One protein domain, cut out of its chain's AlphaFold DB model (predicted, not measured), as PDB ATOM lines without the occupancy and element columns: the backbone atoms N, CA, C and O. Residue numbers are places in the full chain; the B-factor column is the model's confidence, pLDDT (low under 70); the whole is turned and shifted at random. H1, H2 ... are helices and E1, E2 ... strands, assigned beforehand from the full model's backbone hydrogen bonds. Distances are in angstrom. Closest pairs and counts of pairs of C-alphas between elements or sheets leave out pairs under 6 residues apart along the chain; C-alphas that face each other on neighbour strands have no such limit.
ATOM      1  N   LEU A   4     -41.249  15.806 -38.455       95.62
ATOM      2  CA  LEU A   4     -41.394  15.986 -37.014       95.62
ATOM      3  C   LEU A   4     -40.061  15.800 -36.297       95.62
ATOM      4  O   LEU A   4     -39.464  14.724 -36.322       95.62
ATOM      5  N   TYR A   5     -39.671  16.825 -35.553       95.50
ATOM      6  CA  TYR A   5     -38.464  16.866 -34.744       95.50
ATOM      7  C   TYR A   5     -38.808  16.911 -33.257       95.50
ATOM      8  O   TYR A   5     -39.867  17.387 -32.841       95.50
ATOM      9  N   THR A   6     -37.893  16.408 -32.432       96.81
ATOM     10  CA  THR A   6     -37.947  16.582 -30.977       96.81
ATOM     11  C   THR A   6     -36.796  17.473 -30.546       96.81
ATOM     12  O   THR A   6     -35.636  17.075 -30.655       96.81
ATOM     13  N   GLY A   7     -37.134  18.655 -30.037       97.62
ATOM     14  CA  GLY A   7     -36.175  19.655 -29.583       97.62
ATOM     15  C   GLY A   7     -36.283  19.931 -28.086       97.62
ATOM     16  O   GLY A   7     -37.382  19.921 -27.522       97.62
ATOM     17  N   TYR A   8     -35.145  20.212 -27.455       98.38
ATOM     18  CA  TYR A   8     -35.049  20.642 -26.062       98.38
ATOM     19  C   TYR A   8     -34.602  22.103 -25.981       98.38
ATOM     20  O   TYR A   8     -33.590  22.481 -26.566       98.38
ATOM     21  N   HIS A   9     -35.355  22.924 -25.250       97.81
ATOM     22  CA  HIS A   9     -35.080  24.347 -25.065       97.81
ATOM     23  C   HIS A   9     -34.874  24.656 -23.583       97.81
ATOM     24  O   HIS A   9     -35.804  24.526 -22.784       97.81
ATOM     25  N   GLY A  10     -33.659  25.065 -23.226       97.81
ATOM     26  CA  GLY A  10     -33.314  25.491 -21.875       97.81
ATOM     27  C   GLY A  10     -33.515  26.993 -21.675       97.81
ATOM     28  O   GLY A  10     -33.030  27.802 -22.465       97.81
ATOM     29  N   THR A  11     -34.218  27.380 -20.611       97.75
ATOM     30  CA  THR A  11     -34.485  28.787 -20.269       97.75
ATOM     31  C   THR A  11     -34.682  28.963 -18.760       97.75
ATOM     32  O   THR A  11     -34.744  27.979 -18.027       97.75
ATOM     33  N   THR A  12     -34.773  30.203 -18.278       97.81
ATOM     34  CA  THR A  12     -35.096  30.515 -16.870       97.81
ATOM     35  C   THR A  12     -36.510  30.046 -16.518       97.81
ATOM     36  O   THR A  12     -37.381  30.076 -17.396       97.81
ATOM     37  N   ILE A  13     -36.789  29.703 -15.256       98.31
ATOM     38  CA  ILE A  13     -38.103  29.167 -14.840       98.31
ATOM     39  C   ILE A  13     -39.249  30.093 -15.260       98.31
ATOM     40  O   ILE A  13     -40.164  29.652 -15.952       98.31
ATOM     41  N   SER A  14     -39.152  31.389 -14.955       97.69
ATOM     42  CA  SER A  14     -40.185  32.388 -15.282       97.69
ATOM     43  C   SER A  14     -40.564  32.416 -16.774       97.69
ATOM     44  O   SER A  14     -41.740  32.445 -17.148       97.69
ATOM     45  N   ARG A  15     -39.562  32.360 -17.658       97.06
ATOM     46  CA  ARG A  15     -39.762  32.280 -19.111       97.06
ATOM     47  C   ARG A  15     -40.371  30.948 -19.520       97.06
ATOM     48  O   ARG A  15     -41.276  30.940 -20.351       97.06
ATOM     49  N   GLY A  16     -39.899  29.845 -18.946       97.88
ATOM     50  CA  GLY A  16     -40.431  28.519 -19.236       97.88
ATOM     51  C   GLY A  16     -41.903  28.383 -18.854       97.88
ATOM     52  O   GLY A  16     -42.697  27.888 -19.650       97.88
ATOM     53  N   GLU A  17     -42.298  28.908 -17.695       98.12
ATOM     54  CA  GLU A  17     -43.697  28.965 -17.258       98.12
ATOM     55  C   GLU A  17     -44.558  29.805 -18.205       98.12
ATOM     56  O   GLU A  17     -45.650  29.381 -18.597       98.12
ATOM     57  N   SER A  18     -44.051  30.960 -18.649       98.00
ATOM     58  CA  SER A  18     -44.728  31.779 -19.659       98.00
ATOM     59  C   SER A  18     -44.927  31.022 -20.979       98.00
ATOM     60  O   SER A  18     -46.024  31.043 -21.537       98.00
ATOM     61  N   ILE A  19     -43.908  30.303 -21.462       98.00
ATOM     62  CA  ILE A  19     -44.008  29.488 -22.684       98.00
ATOM     63  C   ILE A  19     -45.040  28.371 -22.495       98.00
ATOM     64  O   ILE A  19     -45.878  28.146 -23.367       98.00
ATOM     65  N   LEU A  20     -45.032  27.684 -21.350       97.12
ATOM     66  CA  LEU A  20     -45.983  26.608 -21.064       97.12
ATOM     67  C   LEU A  20     -47.428  27.108 -20.993       97.12
ATOM     68  O   LEU A  20     -48.321  26.397 -21.465       97.12
ATOM     69  N   LYS A  21     -47.643  28.311 -20.447       97.81
ATOM     70  CA  LYS A  21     -48.952  28.962 -20.346       97.81
ATOM     71  C   LYS A  21     -49.458  29.461 -21.699       97.81
ATOM     72  O   LYS A  21     -50.600  29.194 -22.053       97.81
ATOM     73  N   ASN A  22     -48.613  30.166 -22.448       96.44
ATOM     74  CA  ASN A  22     -49.011  30.870 -23.671       96.44
ATOM     75  C   ASN A  22     -48.793  30.046 -24.951       96.44
ATOM     76  O   ASN A  22     -49.243  30.449 -26.018       96.44
ATOM     77  N   LYS A  23     -48.086  28.911 -24.857       94.50
ATOM     78  CA  LYS A  23     -47.664  28.064 -25.988       94.50
ATOM     79  C   LYS A  23     -46.881  28.821 -27.060       94.50
ATOM     80  O   LYS A  23     -46.933  28.477 -28.236       94.50
ATOM     81  N   TYR A  24     -46.128  29.833 -26.639       95.19
ATOM     82  CA  TYR A  24     -45.374  30.707 -27.526       95.19
ATOM     83  C   TYR A  24     -43.945  30.885 -27.022       95.19
ATOM     84  O   TYR A  24     -43.735  31.183 -25.847       95.19
ATOM     85  N   TYR A  25     -42.977  30.704 -27.920       96.44
ATOM     86  CA  TYR A  25     -41.558  30.919 -27.654       96.44
ATOM     87  C   TYR A  25     -41.145  32.340 -28.021       96.44
ATOM     88  O   TYR A  25     -41.559  32.872 -29.046       96.44
ATOM     89  N   PHE A  26     -40.268  32.928 -27.212       91.56
ATOM     90  CA  PHE A  26     -39.665  34.218 -27.526       91.56
ATOM     91  C   PHE A  26     -38.519  34.026 -28.517       91.56
ATOM     92  O   PHE A  26     -37.619  33.219 -28.280       91.56
ATOM     93  N   VAL A  27     -38.552  34.781 -29.611       90.62
ATOM     94  CA  VAL A  27     -37.474  34.811 -30.602       90.62
ATOM     95  C   VAL A  27     -36.261  35.523 -30.001       90.62
ATOM     96  O   VAL A  27     -36.403  36.568 -29.359       90.62
ATOM     97  N   SER A  28     -35.070  34.955 -30.190       87.00
ATOM     98  CA  SER A  28     -33.820  35.647 -29.879       87.00
ATOM     99  C   SER A  28     -33.456  36.591 -31.019       87.00
ATOM    100  O   SER A  28     -33.532  36.191 -32.178       87.00
ATOM    101  N   TYR A  29     -33.086  37.829 -30.687       84.88
ATOM    102  CA  TYR A  29     -32.831  38.915 -31.646       84.88
ATOM    103  C   TYR A  29     -31.430  39.533 -31.512       84.88
ATOM    104  O   TYR A  29     -31.235  40.694 -31.869       84.88
ATOM    105  N   ARG A  30     -30.468  38.835 -30.899       81.62
ATOM    106  CA  ARG A  30     -29.126  39.406 -30.712       81.62
ATOM    107  C   ARG A  30     -28.334  39.349 -32.020       81.62
ATOM    108  O   ARG A  30     -28.562  38.484 -32.858       81.62
ATOM    109  N   GLU A  31     -27.406  40.284 -32.193       71.00
ATOM    110  CA  GLU A  31     -26.577  40.364 -33.405       71.00
ATOM    111  C   GLU A  31     -25.547  39.224 -33.499       71.00
ATOM    112  O   GLU A  31     -25.076  38.909 -34.585       71.00
ATOM    113  N   ASP A  32     -25.225  38.582 -32.372       76.50
ATOM    114  CA  ASP A  32     -24.228  37.517 -32.226       76.50
ATOM    115  C   ASP A  32     -24.839  36.101 -32.117       76.50
ATOM    116  O   ASP A  32     -24.193  35.171 -31.630       76.50
ATOM    117  N   GLU A  33     -26.090  35.919 -32.554       83.12
ATOM    118  CA  GLU A  33     -26.757  34.609 -32.552       83.12
ATOM    119  C   GLU A  33     -26.193  33.668 -33.629       83.12
ATOM    120  O   GLU A  33     -25.870  34.088 -34.738       83.12
ATOM    121  N   TRP A  34     -26.138  32.365 -33.331       81.69
ATOM    122  CA  TRP A  34     -25.468  31.363 -34.172       81.69
ATOM    123  C   TRP A  34     -25.955  31.320 -35.624       81.69
ATOM    124  O   TRP A  34     -25.140  31.289 -36.541       81.69
ATOM    125  N   LEU A  35     -27.276  31.300 -35.825       86.19
ATOM    126  CA  LEU A  35     -27.924  31.226 -37.141       86.19
ATOM    127  C   LEU A  35     -28.893  32.401 -37.359       86.19
ATOM    128  O   LEU A  35     -29.807  32.326 -38.179       86.19
ATOM    129  N   GLY A  36     -28.696  33.491 -36.612       86.44
ATOM    130  CA  GLY A  36     -29.539  34.683 -36.648       86.44
ATOM    131  C   GLY A  36     -30.780  34.606 -35.752       86.44
ATOM    132  O   GLY A  36     -30.798  33.952 -34.708       86.44
ATOM    133  N   ASN A  37     -31.830  35.327 -36.134       90.31
ATOM    134  CA  ASN A  37     -33.007  35.482 -35.283       90.31
ATOM    135  C   ASN A  37     -33.870  34.218 -35.299       90.31
ATOM    136  O   ASN A  37     -34.350  33.804 -36.355       90.31
ATOM    137  N   GLY A  38     -34.130  33.634 -34.131       92.25
ATOM    138  CA  GLY A  38     -34.912  32.404 -34.061       92.25
ATOM    139  C   GLY A  38     -35.153  31.874 -32.657       92.25
ATOM    140  O   GLY A  38     -34.790  32.487 -31.652       92.25
ATOM    141  N   VAL A  39     -35.799  30.709 -32.607       94.94
ATOM    142  CA  VAL A  39     -35.973  29.914 -31.390       94.94
ATOM    143  C   VAL A  39     -35.101  28.676 -31.519       94.94
ATOM    144  O   VAL A  39     -35.264  27.887 -32.445       94.94
ATOM    145  N   TYR A  40     -34.178  28.517 -30.580       95.25
ATOM    146  CA  TYR A  40     -33.156  27.481 -30.633       95.25
ATOM    147  C   TYR A  40     -33.537  26.266 -29.795       95.25
ATOM    148  O   TYR A  40     -34.038  26.399 -28.675       95.25
ATOM    149  N   PHE A  41     -33.254  25.084 -30.334       96.94
ATOM    150  CA  PHE A  41     -33.474  23.801 -29.679       96.94
ATOM    151  C   PHE A  41     -32.258  22.904 -29.888       96.94
ATOM    152  O   PHE A  41     -31.652  22.924 -30.956       96.94
ATOM    153  N   PHE A  42     -31.957  22.070 -28.899       96.81
ATOM    154  CA  PHE A  42     -31.046  20.943 -29.069       96.81
ATOM    155  C   PHE A  42     -31.852  19.722 -29.507       96.81
ATOM    156  O   PHE A  42     -32.782  19.298 -28.812       96.81
ATOM    157  N   GLU A  43     -31.551  19.187 -30.688       94.50
ATOM    158  CA  GLU A  43     -32.266  18.036 -31.238       94.50
ATOM    159  C   GLU A  43     -31.850  16.756 -30.504       94.50
ATOM    160  O   GLU A  43     -30.666  16.449 -30.403       94.50
ATOM    161  N   LYS A  44     -32.827  15.993 -29.993       87.75
ATOM    162  CA  LYS A  44     -32.636  14.667 -29.359       87.75
ATOM    163  C   LYS A  44     -31.650  14.607 -28.172       87.75
ATOM    164  O   LYS A  44     -31.493  13.530 -27.605       87.75
ATOM    165  N   ASP A  45     -31.098  15.730 -27.719       93.25
ATOM    166  CA  ASP A  45     -30.136  15.795 -26.619       93.25
ATOM    167  C   ASP A  45     -30.582  16.782 -25.528       93.25
ATOM    168  O   ASP A  45     -30.472  18.003 -25.653       93.25
ATOM    169  N   ILE A  46     -31.099  16.235 -24.427       97.06
ATOM    170  CA  ILE A  46     -31.503  17.026 -23.259       97.06
ATOM    171  C   ILE A  46     -30.296  17.560 -22.475       97.06
ATOM    172  O   ILE A  46     -30.387  18.630 -21.872       97.06
ATOM    173  N   ASN A  47     -29.162  16.852 -22.491       97.88
ATOM    174  CA  ASN A  47     -27.984  17.231 -21.714       97.88
ATOM    175  C   ASN A  47     -27.344  18.494 -22.285       97.88
ATOM    176  O   ASN A  47     -26.928  19.353 -21.516       97.88
ATOM    177  N   GLN A  48     -27.349  18.668 -23.609       97.50
ATOM    178  CA  GLN A  48     -26.906  19.924 -24.221       97.50
ATOM    179  C   GLN A  48     -27.768  21.122 -23.799       97.50
ATOM    180  O   GLN A  48     -27.234  22.197 -23.535       97.50
ATOM    181  N   ALA A  49     -29.083  20.939 -23.641       97.69
ATOM    182  CA  ALA A  49     -29.951  21.997 -23.124       97.69
ATOM    183  C   ALA A  49     -29.642  22.334 -21.652       97.69
ATOM    184  O   ALA A  49     -29.651  23.507 -21.272       97.69
ATOM    185  N   VAL A  50     -29.317  21.326 -20.834       98.31
ATOM    186  CA  VAL A  50     -28.853  21.519 -19.448       98.31
ATOM    187  C   VAL A  50     -27.500  22.233 -19.414       98.31
ATOM    188  O   VAL A  50     -27.329  23.190 -18.659       98.31
ATOM    189  N   ASP A  51     -26.550  21.821 -20.247       98.19
ATOM    190  CA  ASP A  51     -25.227  22.439 -20.356       98.19
ATOM    191  C   ASP A  51     -25.321  23.889 -20.837       98.19
ATOM    192  O   ASP A  51     -24.619  24.765 -20.330       98.19
ATOM    193  N   PHE A  52     -26.245  24.186 -21.748       96.31
ATOM    194  CA  PHE A  52     -26.533  25.556 -22.147       96.31
ATOM    195  C   PHE A  52     -26.993  26.407 -20.955       96.31
ATOM    196  O   PHE A  52     -26.465  27.501 -20.747       96.31
ATOM    197  N   CYS A  53     -27.919  25.905 -20.134       97.94
ATOM    198  CA  CYS A  53     -28.387  26.611 -18.939       97.94
ATOM    199  C   CYS A  53     -27.294  26.773 -17.876       97.94
ATOM    200  O   CYS A  53     -27.151  27.853 -17.311       97.94
ATOM    201  N   THR A  54     -26.517  25.723 -17.613       98.00
ATOM    202  CA  THR A  54     -25.607  25.654 -16.457       98.00
ATOM    203  C   THR A  54     -24.193  26.143 -16.756       98.00
ATOM    204  O   THR A  54     -23.566  26.755 -15.894       98.00
ATOM    205  N   LYS A  55     -23.679  25.916 -17.971       97.31
ATOM    206  CA  LYS A  55     -22.294  26.240 -18.352       97.31
ATOM    207  C   LYS A  55     -22.218  27.497 -19.212       97.31
ATOM    208  O   LYS A  55     -21.408  28.376 -18.913       97.31
ATOM    209  N   ALA A  56     -23.050  27.580 -20.255       94.31
ATOM    210  CA  ALA A  56     -22.993  28.674 -21.228       94.31
ATOM    211  C   ALA A  56     -23.690  29.947 -20.725       94.31
ATOM    212  O   ALA A  56     -23.112  31.030 -20.780       94.31
ATOM    213  N   ARG A  57     -24.926  29.823 -20.226       94.06
ATOM    214  CA  ARG A  57     -25.716  30.953 -19.713       94.06
ATOM    215  C   ARG A  57     -25.587  31.154 -18.208       94.06
ATOM    216  O   ARG A  57     -25.705  32.291 -17.768       94.06
ATOM    217  N   ARG A  58     -25.311  30.080 -17.459       97.12
ATOM    218  CA  ARG A  58     -25.157  30.074 -15.992       97.12
ATOM    219  C   ARG A  58     -26.352  30.718 -15.282       97.12
ATOM    220  O   ARG A  58     -26.176  31.615 -14.468       97.12
ATOM    221  N   TYR A  59     -27.563  30.299 -15.644       97.06
ATOM    222  CA  TYR A  59     -28.767  30.767 -14.957       97.06
ATOM    223  C   TYR A  59     -28.791  30.265 -13.508       97.06
ATOM    224  O   TYR A  59     -28.425  29.116 -13.256       97.06
ATOM    225  N   ASP A  60     -29.270  31.101 -12.586       97.62
ATOM    226  CA  ASP A  60     -29.474  30.716 -11.183       97.62
ATOM    227  C   ASP A  60     -30.614  29.694 -11.038       97.62
ATOM    228  O   ASP A  60     -30.567  28.798 -10.195       97.62
ATOM    229  N   ASP A  61     -31.626  29.800 -11.902       97.94
ATOM    230  CA  ASP A  61     -32.758  28.895 -12.009       97.94
ATOM    231  C   ASP A  61     -33.033  28.539 -13.479       97.94
ATOM    232  O   ASP A  61     -32.868  29.348 -14.394       97.94
ATOM    233  N   TYR A  62     -33.445  27.301 -13.753       98.44
ATOM    234  CA  TYR A  62     -33.745  26.901 -15.124       98.44
ATOM    235  C   TYR A  62     -34.769  25.776 -15.214       98.44
ATOM    236  O   TYR A  62     -34.998  25.010 -14.280       98.44
ATOM    237  N   ILE A  63     -35.366  25.677 -16.396       98.44
ATOM    238  CA  ILE A  63     -36.240  24.590 -16.812       98.44
ATOM    239  C   ILE A  63     -35.900  24.201 -18.248       98.44
ATOM    240  O   ILE A  63     -35.553  25.050 -19.076       98.44
ATOM    241  N   ILE A  64     -36.011  22.908 -18.549       98.44
ATOM    242  CA  ILE A  64     -35.853  22.384 -19.903       98.44
ATOM    243  C   ILE A  64     -37.226  22.022 -20.460       98.44
ATOM    244  O   ILE A  64     -37.944  21.193 -19.898       98.44
ATOM    245  N   LEU A  65     -37.592  22.636 -21.582       98.19
ATOM    246  CA  LEU A  65     -38.836  22.363 -22.291       98.19
ATOM    247  C   LEU A  65     -38.582  21.380 -23.431       98.19
ATOM    248  O   LEU A  65     -37.709  21.612 -24.264       98.19
ATOM    249  N   LYS A  66     -39.379  20.311 -23.494       97.75
ATOM    250  CA  LYS A  66     -39.400  19.378 -24.625       97.75
ATOM    251  C   LYS A  66     -40.521  19.755 -25.585       97.75
ATOM    252  O   LYS A  66     -41.680  19.803 -25.175       97.75
ATOM    253  N   SER A  67     -40.184  19.918 -26.859       96.62
ATOM    254  CA  SER A  67     -41.131  20.290 -27.910       96.62
ATOM    255  C   SER A  67     -41.124  19.312 -29.070       96.62
ATOM    256  O   SER A  67     -40.081  18.782 -29.452       96.62
ATOM    257  N   LYS A  68     -42.316  19.088 -29.629       96.12
ATOM    258  CA  LYS A  68     -42.494  18.490 -30.952       96.12
ATOM    259  C   LYS A  68     -42.565  19.633 -31.953       96.12
ATOM    260  O   LYS A  68     -43.393  20.524 -31.783       96.12
ATOM    261  N   ILE A  69     -41.687  19.615 -32.942       95.19
ATOM    262  CA  ILE A  69     -41.544  20.681 -33.931       95.19
ATOM    263  C   ILE A  69     -41.917  20.078 -35.275       95.19
ATOM    264  O   ILE A  69     -41.312  19.092 -35.682       95.19
ATOM    265  N   GLU A  70     -42.919  20.643 -35.935       95.94
ATOM    266  CA  GLU A  70     -43.221  20.322 -37.328       95.94
ATOM    267  C   GLU A  70     -42.516  21.343 -38.217       95.94
ATOM    268  O   GLU A  70     -42.714  22.547 -38.054       95.94
ATOM    269  N   ALA A  71     -41.672  20.860 -39.123       93.00
ATOM    270  CA  ALA A  71     -40.954  21.690 -40.077       93.00
ATOM    271  C   ALA A  71     -41.342  21.289 -41.502       93.00
ATOM    272  O   ALA A  71     -41.183  20.138 -41.903       93.00
ATOM    273  N   GLU A  72     -41.839  22.249 -42.280       92.62
ATOM    274  CA  GLU A  72     -42.089  22.047 -43.713       92.62
ATOM    275  C   GLU A  72     -40.784  21.958 -44.507       92.62
ATOM    276  O   GLU A  72     -40.699  21.236 -45.497       92.62
ATOM    277  N   ILE A  73     -39.768  22.700 -44.060       89.44
ATOM    278  CA  ILE A  73     -38.438  22.749 -44.657       89.44
ATOM    279  C   ILE A  73     -37.425  22.568 -43.532       89.44
ATOM    280  O   ILE A  73     -37.414  23.339 -42.573       89.44
ATOM    281  N   CYS A  74     -36.555  21.572 -43.677       91.38
ATOM    282  CA  CYS A  74     -35.366  21.417 -42.854       91.38
ATOM    283  C   CYS A  74     -34.133  21.740 -43.699       91.38
ATOM    284  O   CYS A  74     -33.936  21.168 -44.772       91.38
ATOM    285  N   ILE A  75     -33.325  22.685 -43.223       90.81
ATOM    286  CA  ILE A  75     -32.032  23.005 -43.821       90.81
ATOM    287  C   ILE A  75     -30.973  22.340 -42.956       90.81
ATOM    288  O   ILE A  75     -30.578  22.874 -41.923       90.81
ATOM    289  N   ASP A  76     -30.537  21.166 -43.388       89.62
ATOM    290  CA  ASP A  76     -29.415  20.474 -42.772       89.62
ATOM    291  C   ASP A  76     -28.106  21.129 -43.242       89.62
ATOM    292  O   ASP A  76     -27.826  21.195 -44.443       89.62
ATOM    293  N   LEU A  77     -27.329  21.672 -42.305       87.69
ATOM    294  CA  LEU A  77     -26.086  22.384 -42.612       87.69
ATOM    295  C   LEU A  77     -24.913  21.433 -42.901       87.69
ATOM    296  O   LEU A  77     -23.908  21.873 -43.456       87.69
ATOM    297  N   ASP A  78     -25.061  20.138 -42.607       88.31
ATOM    298  CA  ASP A  78     -24.073  19.103 -42.930       88.31
ATOM    299  C   ASP A  78     -24.333  18.463 -44.306       88.31
ATOM    300  O   ASP A  78     -23.547  17.643 -44.794       88.31
ATOM    301  N   ARG A  79     -25.426  18.851 -44.978       86.44
ATOM    302  CA  ARG A  79     -25.804  18.348 -46.303       86.44
ATOM    303  C   ARG A  79     -25.719  19.444 -47.356       86.44
ATOM    304  O   ARG A  79     -26.479  20.407 -47.368       86.44
ATOM    305  N   LEU A  80     -24.842  19.237 -48.336       83.38
ATOM    306  CA  LEU A  80     -24.636  20.191 -49.432       83.38
ATOM    307  C   LEU A  80     -25.918  20.462 -50.244       83.38
ATOM    308  O   LEU A  80     -26.119  21.564 -50.748       83.38
ATOM    309  N   GLU A  81     -26.803  19.471 -50.351       83.50
ATOM    310  CA  GLU A  81     -28.074  19.573 -51.082       83.50
ATOM    311  C   GLU A  81     -28.972  20.689 -50.521       83.50
ATOM    312  O   GLU A  81     -29.516  21.502 -51.275       83.50
ATOM    313  N   THR A  82     -29.073  20.777 -49.194       85.50
ATOM    314  CA  THR A  82     -29.907  21.752 -48.480       85.50
ATOM    315  C   THR A  82     -29.254  23.129 -48.376       85.50
ATOM    316  O   THR A  82     -29.963  24.129 -48.248       85.50
ATOM    317  N   MET A  83     -27.934  23.238 -48.563       82.38
ATOM    318  CA  MET A  83     -27.232  24.531 -48.590       82.38
ATOM    319  C   MET A  83     -27.686  25.439 -49.740       82.38
ATOM    320  O   MET A  83     -27.800  26.650 -49.572       82.38
ATOM    321  N   THR A  84     -28.055  24.871 -50.892       81.94
ATOM    322  CA  THR A  84     -28.599  25.671 -52.008       81.94
ATOM    323  C   THR A  84     -29.957  26.305 -51.687       81.94
ATOM    324  O   THR A  84     -30.344  27.305 -52.297       81.94
ATOM    325  N   ILE A  85     -30.697  25.728 -50.735       84.00
ATOM    326  CA  ILE A  85     -31.963  26.267 -50.229       84.00
ATOM    327  C   ILE A  85     -31.671  27.409 -49.253       84.00
ATOM    328  O   ILE A  85     -32.316  28.455 -49.346       84.00
ATOM    329  N   LEU A  86     -30.662  27.251 -48.386       83.38
ATOM    330  CA  LEU A  86     -30.202  28.309 -47.484       83.38
ATOM    331  C   LEU A  86     -29.840  29.580 -48.255       83.38
ATOM    332  O   LEU A  86     -30.352  30.645 -47.927       83.38
ATOM    333  N   ASP A  87     -29.058  29.464 -49.331       80.19
ATOM    334  CA  ASP A  87     -28.665  30.609 -50.165       80.19
ATOM    335  C   ASP A  87     -29.861  31.367 -50.754       80.19
ATOM    336  O   ASP A  87     -29.795  32.580 -50.954       80.19
ATOM    337  N   LYS A  88     -30.962  30.670 -51.058       81.00
ATOM    338  CA  LYS A  88     -32.187  31.296 -51.578       81.00
ATOM    339  C   LYS A  88     -32.975  32.015 -50.486       81.00
ATOM    340  O   LYS A  88     -33.610  33.019 -50.780       81.00
ATOM    341  N   ILE A  89     -32.953  31.501 -49.257       78.62
ATOM    342  CA  ILE A  89     -33.702  32.059 -48.120       78.62
ATOM    343  C   ILE A  89     -32.929  33.201 -47.450       78.62
ATOM    344  O   ILE A  89     -33.537  34.185 -47.031       78.62
ATOM    345  N   ALA A  90     -31.602  33.084 -47.367       73.25
ATOM    346  CA  ALA A  90     -30.717  34.072 -46.758       73.25
ATOM    347  C   ALA A  90     -30.559  35.339 -47.615       73.25
ATOM    348  O   ALA A  90     -30.305  36.413 -47.075       73.25
ATOM    349  N   LYS A  91     -30.743  35.239 -48.939       61.91
ATOM    350  CA  LYS A  91     -30.830  36.391 -49.850       61.91
ATOM    351  C   LYS A  91     -32.200  37.065 -49.725       61.91
ATOM    352  O   LYS A  91     -33.048  36.926 -50.606       61.91
TER     353      LYS A  91
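What this domain is: This is residues 4 to 91 of the 92 residues of an uncharacterized protein of uncultured Clostridium sp (UniProt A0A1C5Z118). A long two-stranded antiparallel ribbon, E1 and E2, has H1 and H2 packed near one end, with H3 beyond the other. The 88 printed residues, mixed helices and strands, run E1, H1, H2, E2, H3. The whole is elongated, 41 by 26 by 23 A, and only just compact, close to loose, with a radius of gyration of the C-alphas of 14.3 A.

How they stand to each other: E1, residues 4 to 11, and E2, residues 63 to 71, are antiparallel, with N 5 and O 69 at 2.8 A. H1, residues 13 to 22, comes closest to E2 at C-alphas 13 and 63, 5.3 A. H2, residues 46 to 56, comes closest to E1 at C-alphas 49 and 10, 5.0 A. H3, residues 80 to 90, is apart from E1, H1 and H2. Every O i to N i+4 pair is within hydrogen-bond range in H1 and H2, 4 of 7 in H3.

Where its parts are: E1 spans 22.2 A from C-alpha 4 at (-41.394, 15.986, -37.014); E2 spans 23.9 A. H3 ends at C-alpha 90 (-30.717, 34.072, -46.758).

The domain as a whole: The printed part has no cut. The H1 to H2 link is long. Residue 91 is under pLDDT 70.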